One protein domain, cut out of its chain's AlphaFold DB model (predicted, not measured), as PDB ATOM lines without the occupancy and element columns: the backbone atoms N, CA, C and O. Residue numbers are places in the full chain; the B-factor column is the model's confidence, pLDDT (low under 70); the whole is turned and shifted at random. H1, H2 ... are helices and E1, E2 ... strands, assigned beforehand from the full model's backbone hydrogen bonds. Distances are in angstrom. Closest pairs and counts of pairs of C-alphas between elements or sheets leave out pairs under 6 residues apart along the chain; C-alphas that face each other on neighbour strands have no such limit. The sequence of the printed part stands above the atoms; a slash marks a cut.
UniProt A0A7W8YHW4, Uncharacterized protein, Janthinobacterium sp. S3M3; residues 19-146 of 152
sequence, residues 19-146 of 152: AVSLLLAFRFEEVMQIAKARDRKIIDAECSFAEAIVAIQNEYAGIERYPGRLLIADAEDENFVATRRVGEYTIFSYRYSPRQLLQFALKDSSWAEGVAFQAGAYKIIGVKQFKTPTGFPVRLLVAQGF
ATOM      1  N   ALA A  19      12.935  23.106  41.973       39.28
ATOM      2  CA  ALA A  19      13.387  23.256  40.599       39.28
ATOM      3  C   ALA A  19      14.052  24.607  40.314       39.28
ATOM      4  O   ALA A  19      15.044  24.657  39.594       39.28
ATOM      5  N   VAL A  20      13.583  25.687  40.946       38.62
ATOM      6  CA  VAL A  20      14.213  27.011  40.825       38.62
ATOM      7  C   VAL A  20      15.483  27.073  41.691       38.62
ATOM      8  O   VAL A  20      16.489  27.644  41.280       38.62
ATOM      9  N   SER A  21      15.513  26.394  42.844       36.88
ATOM     10  CA  SER A  21      16.705  26.342  43.712       36.88
ATOM     11  C   SER A  21      17.817  25.380  43.264       36.88
ATOM     12  O   SER A  21      18.955  25.562  43.692       36.88
ATOM     13  N   LEU A  22      17.543  24.392  42.405       42.28
ATOM     14  CA  LEU A  22      18.564  23.459  41.897       42.28
ATOM     15  C   LEU A  22      19.592  24.145  40.980       42.28
ATOM     16  O   LEU A  22      20.760  23.769  40.992       42.28
ATOM     17  N   LEU A  23      19.165  25.168  40.230       43.31
ATOM     18  CA  LEU A  23      20.017  25.957  39.328       43.31
ATOM     19  C   LEU A  23      20.543  27.254  39.961       43.31
ATOM     20  O   LEU A  23      21.576  27.760  39.538       43.31
ATOM     21  N   LEU A  24      19.867  27.791  40.983       40.72
ATOM     22  CA  LEU A  24      20.282  29.043  41.633       40.72
ATOM     23  C   LEU A  24      21.361  28.868  42.718       40.72
ATOM     24  O   LEU A  24      21.948  29.865  43.130       40.72
ATOM     25  N   ALA A  25      21.642  27.640  43.174       42.00
ATOM     26  CA  ALA A  25      22.630  27.383  44.233       42.00
ATOM     27  C   ALA A  25      23.882  26.608  43.782       42.00
ATOM     28  O   ALA A  25      24.897  26.671  44.473       42.00
ATOM     29  N   PHE A  26      23.838  25.912  42.640       50.44
ATOM     30  CA  PHE A  26      24.951  25.111  42.123       50.44
ATOM     31  C   PHE A  26      25.272  25.498  40.681       50.44
ATOM     32  O   PHE A  26      24.376  25.704  39.862       50.44
ATOM     33  N   ARG A  27      26.561  25.575  40.345       62.03
ATOM     34  CA  ARG A  27      26.983  25.745  38.949       62.03
ATOM     35  C   ARG A  27      26.630  24.473  38.178       62.03
ATOM     36  O   ARG A  27      26.704  23.375  38.724       62.03
ATOM     37  N   PHE A  28      26.311  24.600  36.892       67.69
ATOM     38  CA  PHE A  28      26.007  23.470  35.998       67.69
ATOM     39  C   PHE A  28      27.010  22.302  36.126       67.69
ATOM     40  O   PHE A  28      26.625  21.134  36.145       67.69
ATOM     41  N   GLU A  29      28.297  22.613  36.299       70.81
ATOM     42  CA  GLU A  29      29.362  21.626  36.513       70.81
ATOM     43  C   GLU A  29      29.152  20.757  37.764       70.81
ATOM     44  O   GLU A  29      29.392  19.552  37.719       70.81
ATOM     45  N   GLU A  30      28.669  21.332  38.865       74.00
ATOM     46  CA  GLU A  30      28.431  20.619  40.125       74.00
ATOM     47  C   GLU A  30      27.245  19.656  39.989       74.00
ATOM     48  O   GLU A  30      27.331  18.499  40.412       74.00
ATOM     49  N   VAL A  31      26.175  20.084  39.308       73.44
ATOM     50  CA  VAL A  31      25.033  19.217  38.967       73.44
ATOM     51  C   VAL A  31      25.505  18.032  38.126       73.44
ATOM     52  O   VAL A  31      25.162  16.886  38.417       73.44
ATOM     53  N   MET A  32      26.354  18.286  37.129       82.94
ATOM     54  CA  MET A  32      26.901  17.243  36.266       82.94
ATOM     55  C   MET A  32      27.837  16.281  37.001       82.94
ATOM     56  O   MET A  32      27.793  15.079  36.733       82.94
ATOM     57  N   GLN A  33      28.657  16.765  37.938       82.25
ATOM     58  CA  GLN A  33      29.500  15.900  38.767       82.25
ATOM     59  C   GLN A  33      28.662  14.979  39.657       82.25
ATOM     60  O   GLN A  33      28.894  13.769  39.669       82.25
ATOM     61  N   ILE A  34      27.654  15.523  40.347       81.44
ATOM     62  CA  ILE A  34      26.750  14.742  41.203       81.44
ATOM     63  C   ILE A  34      25.983  13.712  40.370       81.44
ATOM     64  O   ILE A  34      25.916  12.534  40.732       81.44
ATOM     65  N   ALA A  35      25.438  14.137  39.231       82.62
ATOM     66  CA  ALA A  35      24.698  13.271  38.329       82.62
ATOM     67  C   ALA A  35      25.556  12.098  37.833       82.62
ATOM     68  O   ALA A  35      25.156  10.942  37.970       82.62
ATOM     69  N   LYS A  36      26.765  12.376  37.331       85.62
ATOM     70  CA  LYS A  36      27.696  11.351  36.830       85.62
ATOM     71  C   LYS A  36      28.219  10.424  37.925       85.62
ATOM     72  O   LYS A  36      28.480   9.253  37.652       85.62
ATOM     73  N   ALA A  37      28.359  10.922  39.155       85.25
ATOM     74  CA  ALA A  37      28.726  10.099  40.302       85.25
ATOM     75  C   ALA A  37      27.629   9.076  40.644       85.25
ATOM     76  O   ALA A  37      27.947   7.926  40.947       85.25
ATOM     77  N   ARG A  38      26.351   9.472  40.552       83.38
ATOM     78  CA  ARG A  38      25.198   8.579  40.771       83.38
ATOM     79  C   ARG A  38      24.978   7.610  39.618       83.38
ATOM     80  O   ARG A  38      24.710   6.433  39.839       83.38
ATOM     81  N   ASP A  39      25.083   8.100  38.390       84.19
ATOM     82  CA  ASP A  39      24.856   7.302  37.198       84.19
ATOM     83  C   ASP A  39      25.858   7.659  36.101       84.19
ATOM     84  O   ASP A  39      25.745   8.668  35.401       84.19
ATOM     85  N   ARG A  40      26.827   6.760  35.900       85.19
ATOM     86  CA  ARG A  40      27.883   6.905  34.888       85.19
ATOM     87  C   ARG A  40      27.359   6.934  33.451       85.19
ATOM     88  O   ARG A  40      28.120   7.268  32.549       85.19
ATOM     89  N   LYS A  41      26.093   6.564  33.214       88.44
ATOM     90  CA  LYS A  41      25.450   6.651  31.894       88.44
ATOM     91  C   LYS A  41      24.927   8.054  31.591       88.44
ATOM     92  O   LYS A  41      24.409   8.254  30.496       88.44
ATOM     93  N   ILE A  42      25.018   8.995  32.536       88.38
ATOM     94  CA  ILE A  42      24.661  10.390  32.292       88.38
ATOM     95  C   ILE A  42      25.771  11.061  31.487       88.38
ATOM     96  O   ILE A  42      26.918  11.159  31.923       88.38
ATOM     97  N   ILE A  43      25.417  11.518  30.293       90.69
ATOM     98  CA  ILE A  43      26.351  12.099  29.328       90.69
ATOM     99  C   ILE A  43      26.405  13.615  29.523       90.69
ATOM    100  O   ILE A  43      27.492  14.188  29.652       90.69
ATOM    101  N   ASP A  44      25.225  14.230  29.599       87.25
ATOM    102  CA  ASP A  44      25.017  15.676  29.560       87.25
ATOM    103  C   ASP A  44      23.700  16.071  30.254       87.25
ATOM    104  O   ASP A  44      22.884  15.195  30.568       87.25
ATOM    105  N   ALA A  45      23.484  17.370  30.460       85.94
ATOM    106  CA  ALA A  45      22.222  17.927  30.938       85.94
ATOM    107  C   ALA A  45      21.751  19.079  30.044       85.94
ATOM    108  O   ALA A  45      22.548  19.898  29.599       85.94
ATOM    109  N   GLU A  46      20.447  19.143  29.802       86.19
ATOM    110  CA  GLU A  46      19.785  20.237  29.089       86.19
ATOM    111  C   GLU A  46      18.656  20.798  29.961       86.19
ATOM    112  O   GLU A  46      18.095  20.098  30.815       86.19
ATOM    113  N   CYS A  47      18.337  22.072  29.757       81.06
ATOM    114  CA  CYS A  47      17.197  22.705  30.399       81.06
ATOM    115  C   CYS A  47      15.925  22.398  29.610       81.06
ATOM    116  O   CYS A  47      15.947  22.351  28.385       81.06
ATOM    117  N   SER A  48      14.831  22.231  30.344       86.06
ATOM    118  CA  SER A  48      13.465  22.136  29.848       86.06
ATOM    119  C   SER A  48      13.105  20.914  28.988       86.06
ATOM    120  O   SER A  48      13.828  20.460  28.097       86.06
ATOM    121  N   PHE A  49      11.908  20.373  29.224       92.06
ATOM    122  CA  PHE A  49      11.297  19.399  28.317       92.06
ATOM    123  C   PHE A  49      10.719  20.072  27.075       92.06
ATOM    124  O   PHE A  49      10.828  19.520  25.975       92.06
ATOM    125  N   ALA A  50      10.105  21.245  27.236       91.19
ATOM    126  CA  ALA A  50       9.539  22.003  26.132       91.19
ATOM    127  C   ALA A  50      10.596  22.307  25.060       91.19
ATOM    128  O   ALA A  50      10.376  21.984  23.889       91.19
ATOM    129  N   GLU A  51      11.763  22.831  25.450       90.56
ATOM    130  CA  GLU A  51      12.856  23.146  24.519       90.56
ATOM    131  C   GLU A  51      13.343  21.908  23.757       90.56
ATOM    132  O   GLU A  51      13.442  21.926  22.526       90.56
ATOM    133  N   ALA A  52      13.578  20.802  24.470       91.62
ATOM    134  CA  ALA A  52      14.023  19.549  23.869       91.62
ATOM    135  C   ALA A  52      13.024  19.024  22.826       91.62
ATOM    136  O   ALA A  52      13.405  18.643  21.716       91.62
ATOM    137  N   ILE A  53      11.729  19.022  23.153       93.25
ATOM    138  CA  ILE A  53      10.686  18.535  22.244       93.25
ATOM    139  C   ILE A  53      10.540  19.468  21.038       93.25
ATOM    140  O   ILE A  53      10.410  18.979  19.917       93.25
ATOM    141  N   VAL A  54      10.603  20.787  21.233       91.56
ATOM    142  CA  VAL A  54      10.558  21.765  20.136       91.56
ATOM    143  C   VAL A  54      11.752  21.585  19.194       91.56
ATOM    144  O   VAL A  54      11.565  21.559  17.977       91.56
ATOM    145  N   ALA A  55      12.959  21.384  19.727       91.56
ATOM    146  CA  ALA A  55      14.149  21.117  18.921       91.56
ATOM    147  C   ALA A  55      14.016  19.829  18.088       91.56
ATOM    148  O   ALA A  55      14.445  19.798  16.934       91.56
ATOM    149  N   ILE A  56      13.390  18.785  18.645       91.94
ATOM    150  CA  ILE A  56      13.095  17.540  17.923       91.94
ATOM    151  C   ILE A  56      12.050  17.763  16.827       91.94
ATOM    152  O   ILE A  56      12.242  17.319  15.698       91.94
ATOM    153  N   GLN A  57      10.939  18.433  17.146       89.88
ATOM    154  CA  GLN A  57       9.843  18.662  16.199       89.88
ATOM    155  C   GLN A  57      10.260  19.541  15.019       89.88
ATOM    156  O   GLN A  57       9.790  19.321  13.907       89.88
ATOM    157  N   ASN A  58      11.152  20.502  15.257       90.88
ATOM    158  CA  ASN A  58      11.697  21.383  14.225       90.88
ATOM    159  C   ASN A  58      12.933  20.794  13.520       90.88
ATOM    160  O   ASN A  58      13.589  21.504  12.764       90.88
ATOM    161  N   GLU A  59      13.276  19.526  13.781       90.06
ATOM    162  CA  GLU A  59      14.411  18.804  13.182       90.06
ATOM    163  C   GLU A  59      15.800  19.421  13.450       90.06
ATOM    164  O   GLU A  59      16.797  19.014  12.857       90.06
ATOM    165  N   TYR A  60      15.911  20.345  14.408       91.75
ATOM    166  CA  TYR A  60      17.199  20.873  14.875       91.75
ATOM    167  C   TYR A  60      18.007  19.826  15.651       91.75
ATOM    168  O   TYR A  60      19.229  19.925  15.773       91.75
ATOM    169  N   ALA A  61      17.324  18.817  16.191       90.19
ATOM    170  CA  ALA A  61      17.907  17.735  16.961       90.19
ATOM    171  C   ALA A  61      17.225  16.398  16.640       90.19
ATOM    172  O   ALA A  61      16.004  16.284  16.659       90.19
ATOM    173  N   GLY A  62      18.010  15.341  16.422       91.44
ATOM    174  CA  GLY A  62      17.461  13.986  16.346       91.44
ATOM    175  C   GLY A  62      17.028  13.486  17.726       91.44
ATOM    176  O   GLY A  62      17.798  13.580  18.680       91.44
ATOM    177  N   ILE A  63      15.837  12.884  17.833       92.69
ATOM    178  CA  ILE A  63      15.311  12.333  19.102       92.69
ATOM    179  C   ILE A  63      16.267  11.322  19.767       92.69
ATOM    180  O   ILE A  63      16.320  11.219  20.990       92.69
ATOM    181  N   GLU A  64      17.083  10.628  18.969       93.81
ATOM    182  CA  GLU A  64      18.065   9.637  19.430       93.81
ATOM    183  C   GLU A  64      19.262  10.237  20.177       93.81
ATOM    184  O   GLU A  64      20.041   9.493  20.766       93.81
ATOM    185  N   ARG A  65      19.434  11.566  20.181       92.88
ATOM    186  CA  ARG A  65      20.540  12.212  20.908       92.88
ATOM    187  C   ARG A  65      20.307  12.306  22.421       92.88
ATOM    188  O   ARG A  65      21.242  12.608  23.162       92.88
ATOM    189  N   TYR A  66      19.055  12.156  22.851       93.56
ATOM    190  CA  TYR A  66      18.606  12.447  24.213       93.56
ATOM    191  C   TYR A  66      18.776  11.312  25.231       93.56
ATOM    192  O   TYR A  66      19.000  11.627  26.399       93.56
ATOM    193  N   PRO A  67      18.690  10.014  24.878       95.25
ATOM    194  CA  PRO A  67      18.969   8.941  25.827       95.25
ATOM    195  C   PRO A  67      20.323   9.117  26.531       95.25
ATOM    196  O   PRO A  67      21.345   9.354  25.894       95.25
ATOM    197  N   GLY A  68      20.324   8.997  27.860       91.69
ATOM    198  CA  GLY A  68      21.503   9.248  28.696       91.69
ATOM    199  C   GLY A  68      21.703  10.716  29.087       91.69
ATOM    200  O   GLY A  68      22.649  11.011  29.808       91.69
ATOM    201  N   ARG A  69      20.831  11.639  28.674       92.81
ATOM    202  CA  ARG A  69      20.841  13.029  29.152       92.81
ATOM    203  C   ARG A  69      19.896  13.227  30.333       92.81
ATOM    204  O   ARG A  69      18.902  12.508  30.478       92.81
ATOM    205  N   LEU A  70      20.206  14.213  31.165       91.38
ATOM    206  CA  LEU A  70      19.260  14.785  32.118       91.38
ATOM    207  C   LEU A  70      18.522  15.950  31.460       91.38
ATOM    208  O   LEU A  70      19.159  16.823  30.881       91.38
ATOM    209  N   LEU A  71      17.199  15.975  31.575       91.12
ATOM    210  CA  LEU A  71      16.404  17.172  31.337       91.12
ATOM    211  C   LEU A  71      15.998  17.742  32.692       91.12
ATOM    212  O   LEU A  71      15.406  17.037  33.519       91.12
ATOM    213  N   ILE A  72      16.371  18.994  32.935       88.81
ATOM    214  CA  ILE A  72      15.992  19.726  34.141       88.81
ATOM    215  C   ILE A  72      14.713  20.488  33.820       88.81
ATOM    216  O   ILE A  72      14.755  21.509  33.138       88.81
ATOM    217  N   ALA A  73      13.588  19.943  34.275       87.81
ATOM    218  CA  ALA A  73      12.286  20.562  34.120       87.81
ATOM    219  C   ALA A  73      12.192  21.796  35.018       87.81
ATOM    220  O   ALA A  73      12.480  21.712  36.219       87.81
ATOM    221  N   ASP A  74      11.786  22.916  34.437       81.88
ATOM    222  CA  ASP A  74      11.570  24.172  35.149       81.88
ATOM    223  C   ASP A  74      10.076  24.406  35.434       81.88
ATOM    224  O   ASP A  74       9.244  23.511  35.279       81.88
ATOM    225  N   ALA A  75       9.739  25.606  35.909       80.44
ATOM    226  CA  ALA A  75       8.356  25.969  36.206       80.44
ATOM    227  C   ALA A  75       7.473  26.048  34.946       80.44
ATOM    228  O   ALA A  75       6.258  25.887  35.041       80.44
ATOM    229  N   GLU A  76       8.046  26.289  33.763       80.19
ATOM    230  CA  GLU A  76       7.282  26.322  32.515       80.19
ATOM    231  C   GLU A  76       6.876  24.912  32.075       80.19
ATOM    232  O   GLU A  76       5.804  24.725  31.492       80.19
ATOM    233  N   ASP A  77       7.674  23.898  32.411       85.88
ATOM    234  CA  ASP A  77       7.330  22.500  32.150       85.88
ATOM    235  C   ASP A  77       6.171  21.979  33.019       85.88
ATOM    236  O   ASP A  77       5.593  20.936  32.707       85.88
ATOM    237  N   GLU A  78       5.744  22.711  34.052       87.62
ATOM    238  CA  GLU A  78       4.531  22.375  34.818       87.62
ATOM    239  C   GLU A  78       3.246  22.515  33.975       87.62
ATOM    240  O   GLU A  78       2.195  21.983  34.334       87.62
ATOM    241  N   ASN A  79       3.327  23.153  32.799       91.50
ATOM    242  CA  ASN A  79       2.233  23.204  31.825       91.50
ATOM    243  C   ASN A  79       1.933  21.844  31.168       91.50
ATOM    244  O   ASN A  79       0.862  21.654  30.578       91.50
ATOM    245  N   PHE A  80       2.863  20.887  31.237       95.50
ATOM    246  CA  PHE A  80       2.586  19.517  30.833       95.50
ATOM    247  C   PHE A  80       1.665  18.850  31.849       95.50
ATOM    248  O   PHE A  80       1.932  18.854  33.043       95.50
ATOM    249  N   VAL A  81       0.611  18.191  31.374       96.56
ATOM    250  CA  VAL A  81      -0.301  17.427  32.235       96.56
ATOM    251  C   VAL A  81      -0.313  15.959  31.846       96.56
ATOM    252  O   VAL A  81      -0.181  15.608  30.668       96.56
ATOM    253  N   ALA A  82      -0.487  15.084  32.830       96.06
ATOM    254  CA  ALA A  82      -0.703  13.666  32.595       96.06
ATOM    255  C   ALA A  82      -2.016  13.474  31.819       96.06
ATOM    256  O   ALA A  82      -3.080  13.897  32.256       96.06
ATOM    257  N   THR A  83      -1.945  12.832  30.655       94.38
ATOM    258  CA  THR A  83      -3.095  12.690  29.739       94.38
ATOM    259  C   THR A  83      -3.565  11.258  29.566       94.38
ATOM    260  O   THR A  83      -4.719  11.028  29.234       94.38
ATOM    261  N   ARG A  84      -2.672  10.278  29.722       91.19
ATOM    262  CA  ARG A  84      -3.021   8.857  29.603       91.19
ATOM    263  C   ARG A  84      -1.945   7.965  30.192       91.19
ATOM    264  O   ARG A  84      -0.776   8.340  30.238       91.19
ATOM    265  N   ARG A  85      -2.332   6.737  30.535       92.25
ATOM    266  CA  ARG A  85      -1.419   5.662  30.940       92.25
ATOM    267  C   ARG A  85      -1.342   4.587  29.863       92.25
ATOM    268  O   ARG A  85      -2.352   4.221  29.266       92.25
ATOM    269  N   VAL A  86      -0.139   4.082  29.611       89.94
ATOM    270  CA  VAL A  86       0.125   2.994  28.663       89.94
ATOM    271  C   VAL A  86       1.124   2.035  29.305       89.94
ATOM    272  O   VAL A  86       2.329   2.272  29.270       89.94
ATOM    273  N   GLY A  87       0.631   0.948  29.900       90.44
ATOM    274  CA  GLY A  87       1.467   0.035  30.686       90.44
ATOM    275  C   GLY A  87       2.110   0.755  31.876       90.44
ATOM    276  O   GLY A  87       1.419   1.403  32.653       90.44
ATOM    277  N   GLU A  88       3.435   0.673  31.989       94.38
ATOM    278  CA  GLU A  88       4.225   1.333  33.044       94.38
ATOM    279  C   GLU A  88       4.504   2.830  32.794       94.38
ATOM    280  O   GLU A  88       5.219   3.456  33.575       94.38
ATOM    281  N   TYR A  89       3.976   3.405  31.708       95.38
ATOM    282  CA  TYR A  89       4.267   4.781  31.305       95.38
ATOM    283  C   TYR A  89       3.057   5.697  31.472       95.38
ATOM    284  O   TYR A  89       1.956   5.363  31.028       95.38
ATOM    285  N   THR A  90       3.286   6.894  32.005       95.62
ATOM    286  CA  THR A  90       2.343   8.014  31.928       95.62
ATOM    287  C   THR A  90       2.766   8.950  30.807       95.62
ATOM    288  O   THR A  90       3.924   9.346  30.729       95.62
ATOM    289  N   ILE A  91       1.843   9.307  29.918       95.38
ATOM    290  CA  ILE A  91       2.098  10.252  28.830       95.38
ATOM    291  C   ILE A  91       1.661  11.640  29.268       95.38
ATOM    292  O   ILE A  91       0.490  11.865  29.590       95.38
ATOM    293  N   PHE A  92       2.609  12.563  29.216       96.44
ATOM    294  CA  PHE A  92       2.405  13.974  29.474       96.44
ATOM    295  C   PHE A  92       2.250  14.723  28.159       96.44
ATOM    296  O   PHE A  92       2.933  14.412  27.178       96.44
ATOM    297  N   SER A  93       1.332  15.687  28.128       95.44
ATOM    298  CA  SER A  93       1.100  16.519  26.949       95.44
ATOM    299  C   SER A  93       0.920  17.986  27.328       95.44
ATOM    300  O   SER A  93       0.303  18.287  28.345       95.44
ATOM    301  N   TYR A  94       1.392  18.878  26.462       94.62
ATOM    302  CA  TYR A  94       1.162  20.318  26.540       94.62
ATOM    303  C   TYR A  94       0.781  20.850  25.154       94.62
ATOM    304  O   TYR A  94       1.477  20.614  24.163       94.62
ATOM    305  N   ARG A  95      -0.362  21.537  25.057       91.69
ATOM    306  CA  ARG A  95      -0.843  22.133  23.805       91.69
ATOM    307  C   ARG A  95      -0.429  23.598  23.748       91.69
ATOM    308  O   ARG A  95      -1.145  24.455  24.248       91.69
ATOM    309  N   TYR A  96       0.694  23.860  23.090       85.94
ATOM    310  CA  TYR A  96       1.223  25.214  22.918       85.94
ATOM    311  C   TYR A  96       0.378  26.057  21.951       85.94
ATOM    312  O   TYR A  96       0.202  27.258  22.130       85.94
ATOM    313  N   SER A  97      -0.183  25.430  20.910       86.94
ATOM    314  CA  SER A  97      -1.075  26.098  19.955       86.94
ATOM    315  C   SER A  97      -2.064  25.104  19.327       86.94
ATOM    316  O   SER A  97      -1.933  23.890  19.518       86.94
ATOM    317  N   PRO A  98      -3.050  25.554  18.523       84.69
ATOM    318  CA  PRO A  98      -3.927  24.641  17.787       84.69
ATOM    319  C   PRO A  98      -3.171  23.659  16.879       84.69
ATOM    320  O   PRO A  98      -3.681  22.578  16.594       84.69
ATOM    321  N   ARG A  99      -1.956  24.021  16.441       85.25
ATOM    322  CA  ARG A  99      -1.125  23.224  15.529       85.25
ATOM    323  C   ARG A  99      -0.012  22.447  16.230       85.25
ATOM    324  O   ARG A  99       0.481  21.485  15.656       85.25
ATOM    325  N   GLN A 100       0.387  22.852  17.435       86.50
ATOM    326  CA  GLN A 100       1.530  22.272  18.140       86.50
ATOM    327  C   GLN A 100       1.092  21.598  19.437       86.50
ATOM    328  O   GLN A 100       0.545  22.228  20.345       86.50
ATOM    329  N   LEU A 101       1.363  20.296  19.503       90.75
ATOM    330  CA  LEU A 101       1.186  19.459  20.678       90.75
ATOM    331  C   LEU A 101       2.547  18.864  21.036       90.75
ATOM    332  O   LEU A 101       3.148  18.152  20.230       90.75
ATOM    333  N   LEU A 102       3.021  19.159  22.238       93.94
ATOM    334  CA  LEU A 102       4.263  18.626  22.782       93.94
ATOM    335  C   LEU A 102       3.925  17.435  23.673       93.94
ATOM    336  O   LEU A 102       2.953  17.497  24.430       93.94
ATOM    337  N   GLN A 103       4.691  16.346  23.577       94.88
ATOM    338  CA  GLN A 103       4.443  15.132  24.356       94.88
ATOM    339  C   GLN A 103       5.739  14.417  24.736       94.88
ATOM    340  O   GLN A 103       6.674  14.335  23.940       94.88
ATOM    341  N   PHE A 104       5.739  13.803  25.916       96.31
ATOM    342  CA  PHE A 104       6.746  12.833  26.343       96.31
ATOM    343  C   PHE A 104       6.101  11.743  27.209       96.31
ATOM    344  O   PHE A 104       4.938  11.840  27.607       96.31
ATOM    345  N   ALA A 105       6.843  10.673  27.476       96.88
ATOM    346  CA  ALA A 105       6.426   9.602  28.369       96.88
ATOM    347  C   ALA A 105       7.302   9.592  29.625       96.88
ATOM    348  O   ALA A 105       8.521   9.677  29.533       96.88
ATOM    349  N   LEU A 106       6.694   9.428  30.791       96.62
ATOM    350  CA  LEU A 106       7.371   9.195  32.058       96.62
ATOM    351  C   LEU A 106       7.223   7.720  32.431       96.62
ATOM    352  O   LEU A 106       6.111   7.191  32.425       96.62
ATOM    353  N   LYS A 107       8.325   7.046  32.767       95.94
ATOM    354  CA  LYS A 107       8.328   5.685  33.317       95.94
ATOM    355  C   LYS A 107       7.930   5.712  34.797       95.94
ATOM    356  O   LYS A 107       8.753   5.495  35.682       95.94
ATOM    357  N   ASP A 108       6.671   6.041  35.031       91.31
ATOM    358  CA  ASP A 108       5.983   6.013  36.314       91.31
ATOM    359  C   ASP A 108       4.478   6.064  36.024       91.31
ATOM    360  O   ASP A 108       4.004   6.972  35.342       91.31
ATOM    361  N   SER A 109       3.725   5.081  36.514       85.38
ATOM    362  CA  SER A 109       2.276   4.971  36.292       85.38
ATOM    363  C   SER A 109       1.439   5.494  37.463       85.38
ATOM    364  O   SER A 109       0.212   5.411  37.419       85.38
ATOM    365  N   SER A 110       2.070   6.047  38.503       89.06
ATOM    366  CA  SER A 110       1.378   6.570  39.687       89.06
ATOM    367  C   SER A 110       0.613   7.879  39.425       89.06
ATOM    368  O   SER A 110      -0.358   8.181  40.117       89.06
ATOM    369  N   TRP A 111       0.969   8.611  38.370       92.00
ATOM    370  CA  TRP A 111       0.417   9.922  38.022       92.00
ATOM    371  C   TRP A 111      -1.016   9.835  37.507       92.00
ATOM    372  O   TRP A 111      -1.305   9.109  36.550       92.00
ATOM    373  N   ALA A 112      -1.941  10.521  38.172       92.50
ATOM    374  CA  ALA A 112      -3.339  10.587  37.754       92.50
ATOM    375  C   ALA A 112      -3.518  11.543  36.563       92.50
ATOM    376  O   ALA A 112      -2.740  12.478  36.393       92.50
ATOM    377  N   GLU A 113      -4.538  11.306  35.736       94.12
ATOM    378  CA  GLU A 113      -4.874  12.194  34.616       94.12
ATOM    379  C   GLU A 113      -5.198  13.612  35.117       94.12
ATOM    380  O   GLU A 113      -5.807  13.783  36.171       94.12
ATOM    381  N   GLY A 114      -4.757  14.626  34.374       94.06
ATOM    382  CA  GLY A 114      -4.912  16.039  34.719       94.06
ATOM    383  C   GLY A 114      -3.883  16.574  35.717       94.06
ATOM    384  O   GLY A 114      -3.820  17.784  35.913       94.06
ATOM    385  N   VAL A 115      -3.053  15.719  36.324       94.94
ATOM    386  CA  VAL A 115      -1.991  16.169  37.235       94.94
ATOM    387  C   VAL A 115      -0.871  16.841  36.436       94.94
ATOM    388  O   VAL A 115      -0.346  16.256  35.484       94.94
ATOM    389  N   ALA A 116      -0.524  18.065  36.836       93.62
ATOM    390  CA  ALA A 116       0.582  18.839  36.282       93.62
ATOM    391  C   ALA A 116       1.919  18.151  36.551       93.62
ATOM    392  O   ALA A 116       2.140  17.625  37.640       93.62
ATOM    393  N   PHE A 117       2.800  18.162  35.559       93.44
ATOM    394  CA  PHE A 117       4.166  17.695  35.697       93.44
ATOM    395  C   PHE A 117       4.897  18.532  36.748       93.44
ATOM    396  O   PHE A 117       4.570  19.693  36.967       93.44
ATOM    397  N   GLN A 118       5.863  17.926  37.432       90.19
ATOM    398  CA  GLN A 118       6.592  18.606  38.497       90.19
ATOM    399  C   GLN A 118       7.963  19.026  38.004       90.19
ATOM    400  O   GLN A 118       8.690  18.230  37.408       90.19
ATOM    401  N   ALA A 119       8.342  20.252  38.321       85.75
ATOM    402  CA  ALA A 119       9.669  20.743  38.037       85.75
ATOM    403  C   ALA A 119      10.730  19.935  38.830       85.75
ATOM    404  O   ALA A 119      10.503  19.516  39.971       85.75
ATOM    405  N   GLY A 120      11.890  19.669  38.225       85.75
ATOM    406  CA  GLY A 120      12.907  18.777  38.791       85.75
ATOM    407  C   GLY A 120      13.786  18.085  37.749       85.75
ATOM    408  O   GLY A 120      13.679  18.332  36.553       85.75
ATOM    409  N   ALA A 121      14.683  17.208  38.202       88.12
ATOM    410  CA  ALA A 121      15.595  16.489  37.315       88.12
ATOM    411  C   ALA A 121      14.991  15.166  36.827       88.12
ATOM    412  O   ALA A 121      14.516  14.341  37.613       88.12
ATOM    413  N   TYR A 122      15.084  14.929  35.521       92.44
ATOM    414  CA  TYR A 122      14.590  13.712  34.889       92.44
ATOM    415  C   TYR A 122      15.628  13.145  33.936       92.44
ATOM    416  O   TYR A 122      16.156  13.835  33.068       92.44
ATOM    417  N   LYS A 123      15.901  11.852  34.061       94.44
ATOM    418  CA  LYS A 123      16.789  11.146  33.146       94.44
ATOM    419  C   LYS A 123      16.007  10.643  31.947       94.44
ATOM    420  O   LYS A 123      15.023   9.925  32.107       94.44
ATOM    421  N   ILE A 124      16.503  10.917  30.748       96.62
ATOM    422  CA  ILE A 124      15.988  10.296  29.534       96.62
ATOM    423  C   ILE A 124      16.603   8.908  29.402       96.62
ATOM    424  O   ILE A 124      17.806   8.738  29.198       96.62
ATOM    425  N   ILE A 125      15.766   7.888  29.552       95.81
ATOM    426  CA  ILE A 125      16.180   6.483  29.548       95.81
ATOM    427  C   ILE A 125      16.063   5.834  28.170       95.81
ATOM    428  O   ILE A 125      16.569   4.731  27.974       95.81
ATOM    429  N   GLY A 126      15.406   6.496  27.219       95.88
ATOM    430  CA  GLY A 126      15.278   5.997  25.858       95.88
ATOM    431  C   GLY A 126      14.229   6.734  25.039       95.88
ATOM    432  O   GLY A 126      13.627   7.713  25.480       95.88
ATOM    433  N   VAL A 127      13.992   6.202  23.846       96.06
ATOM    434  CA  VAL A 127      12.908   6.600  22.949       96.06
ATOM    435  C   VAL A 127      12.020   5.384  22.745       96.06
ATOM    436  O   VAL A 127      12.517   4.280  22.525       96.06
ATOM    437  N   LYS A 128      10.702   5.565  22.816       94.75
ATOM    438  CA  LYS A 128       9.758   4.465  22.611       94.75
ATOM    439  C   LYS A 128       8.630   4.874  21.684       94.75
ATOM    440  O   LYS A 128       8.154   6.006  21.710       94.75
ATOM    441  N   GLN A 129       8.208   3.928  20.855       94.25
ATOM    442  CA  GLN A 129       7.046   4.069  19.994       94.25
ATOM    443  C   GLN A 129       5.796   3.626  20.758       94.25
ATOM    444  O   GLN A 129       5.714   2.504  21.256       94.25
ATOM    445  N   PHE A 130       4.819   4.519  20.846       89.88
ATOM    446  CA  PHE A 130       3.522   4.295  21.468       89.88
ATOM    447  C   PHE A 130       2.443   4.311  20.395       89.88
ATOM    448  O   PHE A 130       2.524   5.085  19.446       89.88
ATOM    449  N   LYS A 131       1.402   3.494  20.552       85.00
ATOM    450  CA  LYS A 131       0.213   3.587  19.698       85.00
ATOM    451  C   LYS A 131      -0.741   4.640  20.269       85.00
ATOM    452  O   LYS A 131      -0.992   4.686  21.479       85.00
ATOM    453  N   THR A 132      -1.242   5.535  19.427       73.38
ATOM    454  CA  THR A 132      -2.351   6.427  19.787       73.38
ATOM    455  C   THR A 132      -3.668   5.643  19.800       73.38
ATOM    456  O   THR A 132      -3.736   4.555  19.224       73.38
ATOM    457  N   PRO A 133      -4.739   6.180  20.416       70.69
ATOM    458  CA  PRO A 133      -6.073   5.585  20.313       70.69
ATOM    459  C   PRO A 133      -6.551   5.433  18.861       70.69
ATOM    460  O   PRO A 133      -7.276   4.501  18.541       70.69
ATOM    461  N   THR A 134      -6.088   6.309  17.966       72.12
ATOM    462  CA  THR A 134      -6.354   6.258  16.521       72.12
ATOM    463  C   THR A 134      -5.486   5.240  15.767       72.12
ATOM    464  O   THR A 134      -5.570   5.150  14.549       72.12
ATOM    465  N   GLY A 135      -4.638   4.480  16.467       70.12
ATOM    466  CA  GLY A 135      -3.773   3.446  15.893       70.12
ATOM    467  C   GLY A 135      -2.461   3.957  15.293       70.12
ATOM    468  O   GLY A 135      -1.597   3.146  14.956       70.12
ATOM    469  N   PHE A 136      -2.262   5.275  15.210       71.19
ATOM    470  CA  PHE A 136      -1.039   5.860  14.671       71.19
ATOM    471  C   PHE A 136       0.114   5.763  15.678       71.19
ATOM    472  O   PHE A 136      -0.064   6.042  16.868       71.19
ATOM    473  N   PRO A 137       1.312   5.353  15.245       81.69
ATOM    474  CA  PRO A 137       2.459   5.341  16.127       81.69
ATOM    475  C   PRO A 137       3.003   6.752  16.364       81.69
ATOM    476  O   PRO A 137       3.173   7.528  15.430       81.69
ATOM    477  N   VAL A 138       3.359   7.044  17.611       88.88
ATOM    478  CA  VAL A 138       4.092   8.248  18.009       88.88
ATOM    479  C   VAL A 138       5.360   7.840  18.748       88.88
ATOM    480  O   VAL A 138       5.325   6.980  19.630       88.88
ATOM    481  N   ARG A 139       6.498   8.425  18.375       93.50
ATOM    482  CA  ARG A 139       7.782   8.209  19.050       93.50
ATOM    483  C   ARG A 139       7.959   9.286  20.110       93.50
ATOM    484  O   ARG A 139       7.914  10.463  19.778       93.50
ATOM    485  N   LEU A 140       8.140   8.884  21.364       95.38
ATOM    486  CA  LEU A 140       8.257   9.801  22.495       95.38
ATOM    487  C   LEU A 140       9.570   9.577  23.239       95.38
ATOM    488  O   LEU A 140      10.027   8.435  23.373       95.38
ATOM    489  N   LEU A 141      10.129  10.670  23.763       96.75
ATOM    490  CA  LEU A 141      11.154  10.608  24.798       96.75
ATOM    491  C   LEU A 141      10.574   9.908  26.023       96.75
ATOM    492  O   LEU A 141       9.446  10.191  26.432       96.75
ATOM    493  N   VAL A 142      11.351   8.995  26.596       97.19
ATOM    494  CA  VAL A 142      11.006   8.307  27.833       97.19
ATOM    495  C   VAL A 142      11.888   8.851  28.944       97.19
ATOM    496  O   VAL A 142      13.095   8.608  28.964       97.19
ATOM    497  N   ALA A 143      11.269   9.564  29.870       96.75
ATOM    498  CA  ALA A 143      11.875  10.091  31.073       96.75
ATOM    499  C   ALA A 143      11.688   9.140  32.260       96.75
ATOM    500  O   ALA A 143      10.764   8.328  32.304       96.75
ATOM    501  N   GLN A 144      12.550   9.281  33.254       94.38
ATOM    502  CA  GLN A 144      12.427   8.689  34.577       94.38
ATOM    503  C   GLN A 144      12.845   9.746  35.600       94.38
ATOM    504  O   GLN A 144      13.818  10.464  35.367       94.38
ATOM    505  N   GLY A 145      12.123   9.843  36.718       90.19
ATOM    506  CA  GLY A 145      12.505  10.741  37.807       90.19
ATOM    507  C   GLY A 145      13.944  10.478  38.251       90.19
ATOM    508  O   GLY A 145      14.349   9.322  38.399       90.19
ATOM    509  N   PHE A 146      14.720  11.544  38.428       86.25
ATOM    510  CA  PHE A 146      16.107  11.465  38.857       86.25
ATOM    511  C   PHE A 146      16.295  12.270  40.139       86.25
ATOM    512  O   PHE A 146      16.110  13.483  40.175       86.25
TER     513      PHE A 146
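Overview. This is residues 19 to 146 of the 152 residues of an uncharacterized protein of Janthinobacterium sp. S3M3 (UniProt A0A7W8YHW4). One strongly twisted sheet of seven strands curls round the helix H3, while H2 covers E1 and E2 on the opposite face. H1 and H2 make one end of the long axis, and residues 132 to 136, the turn of the long hairpin E6 and E7, lie at the other end. The printed part has 128 residues with four named helices and seven named strands, in the order H1 H2 E1 H3 E2 H4 E3 E4 E5 E6 E7. The sheet is mixed, in the order E1 E2 E6 E7 E5 E4 E3, and the class is mixed, helices and strands. The whole is compact, with a radius of gyration of the C-alphas of 14.3 A, yet elongated, spanning 44 by 28 by 26 A.

Arrangement. E6, residues 120 to 131, bends by 76 degrees at residue 126. It forms an antiparallel hairpin with E7, residues 137 to 145, with N 125 and O 142 2.8 A apart. On the other side of E6 is E2, residues 69 to 73, antiparallel, with N 71 and O 122 at 2.8 A. Parallel to E2 is the edge strand E1, residues 44 to 47, with N 46 and O 70 at 2.9 A. E7 is parallel to E5, residues 101 to 106, with N 105 and O 141 at 2.8 A. E4, residues 89 to 95, and the edge strand E3, residues 81 to 86, complete a meander E3 E4 E5, each strand the antiparallel neighbour of the one before; N 92 and O 104 are 2.9 A apart, N 83 and O 91 2.8 A. H3, residues 49 to 57, is in the strand-helix-strand unit E1, H3, E2, two parallel neighbour strands with a helix between, whose crossover is right-handed. The closest C-alphas of H3 and E5 are those of Ile 53 and Leu 102, 6.4 A. H2, residues 28 to 38, has a height over the sheet of 9.9 A, and H2 and H3 lie on opposite faces, in three layers, helices on both faces of a sheet. H1, residues 19 to 24, is on the sheet, its C-alpha 19 being 4.9 A from C-alpha 120 of E6. H4, residues 76 to 79, only grazes the sheet. Every O i to N i+4 pair is within hydrogen-bond range in H2 and H3, 1 of 2 in H1; H4 is too short for such a pair.

Along the chain. H1 begins at C-alpha 19 (13.387, 23.256, 40.599). H2 is 15.7 A long, H3 12.2 A, E4 19.6 A, E6 27.5 A and E7 24.5 A. E7 ends at C-alpha 145 (12.505, 10.741, 37.807).

Size, cuts and confidence. The C-alphas farthest apart are those of Ala 25 and Gly 135, 45.5 A. The printed part has no cut. The long links are H3 to E2 and E5 to E6. Residues 19 to 28 have pLDDT under 70.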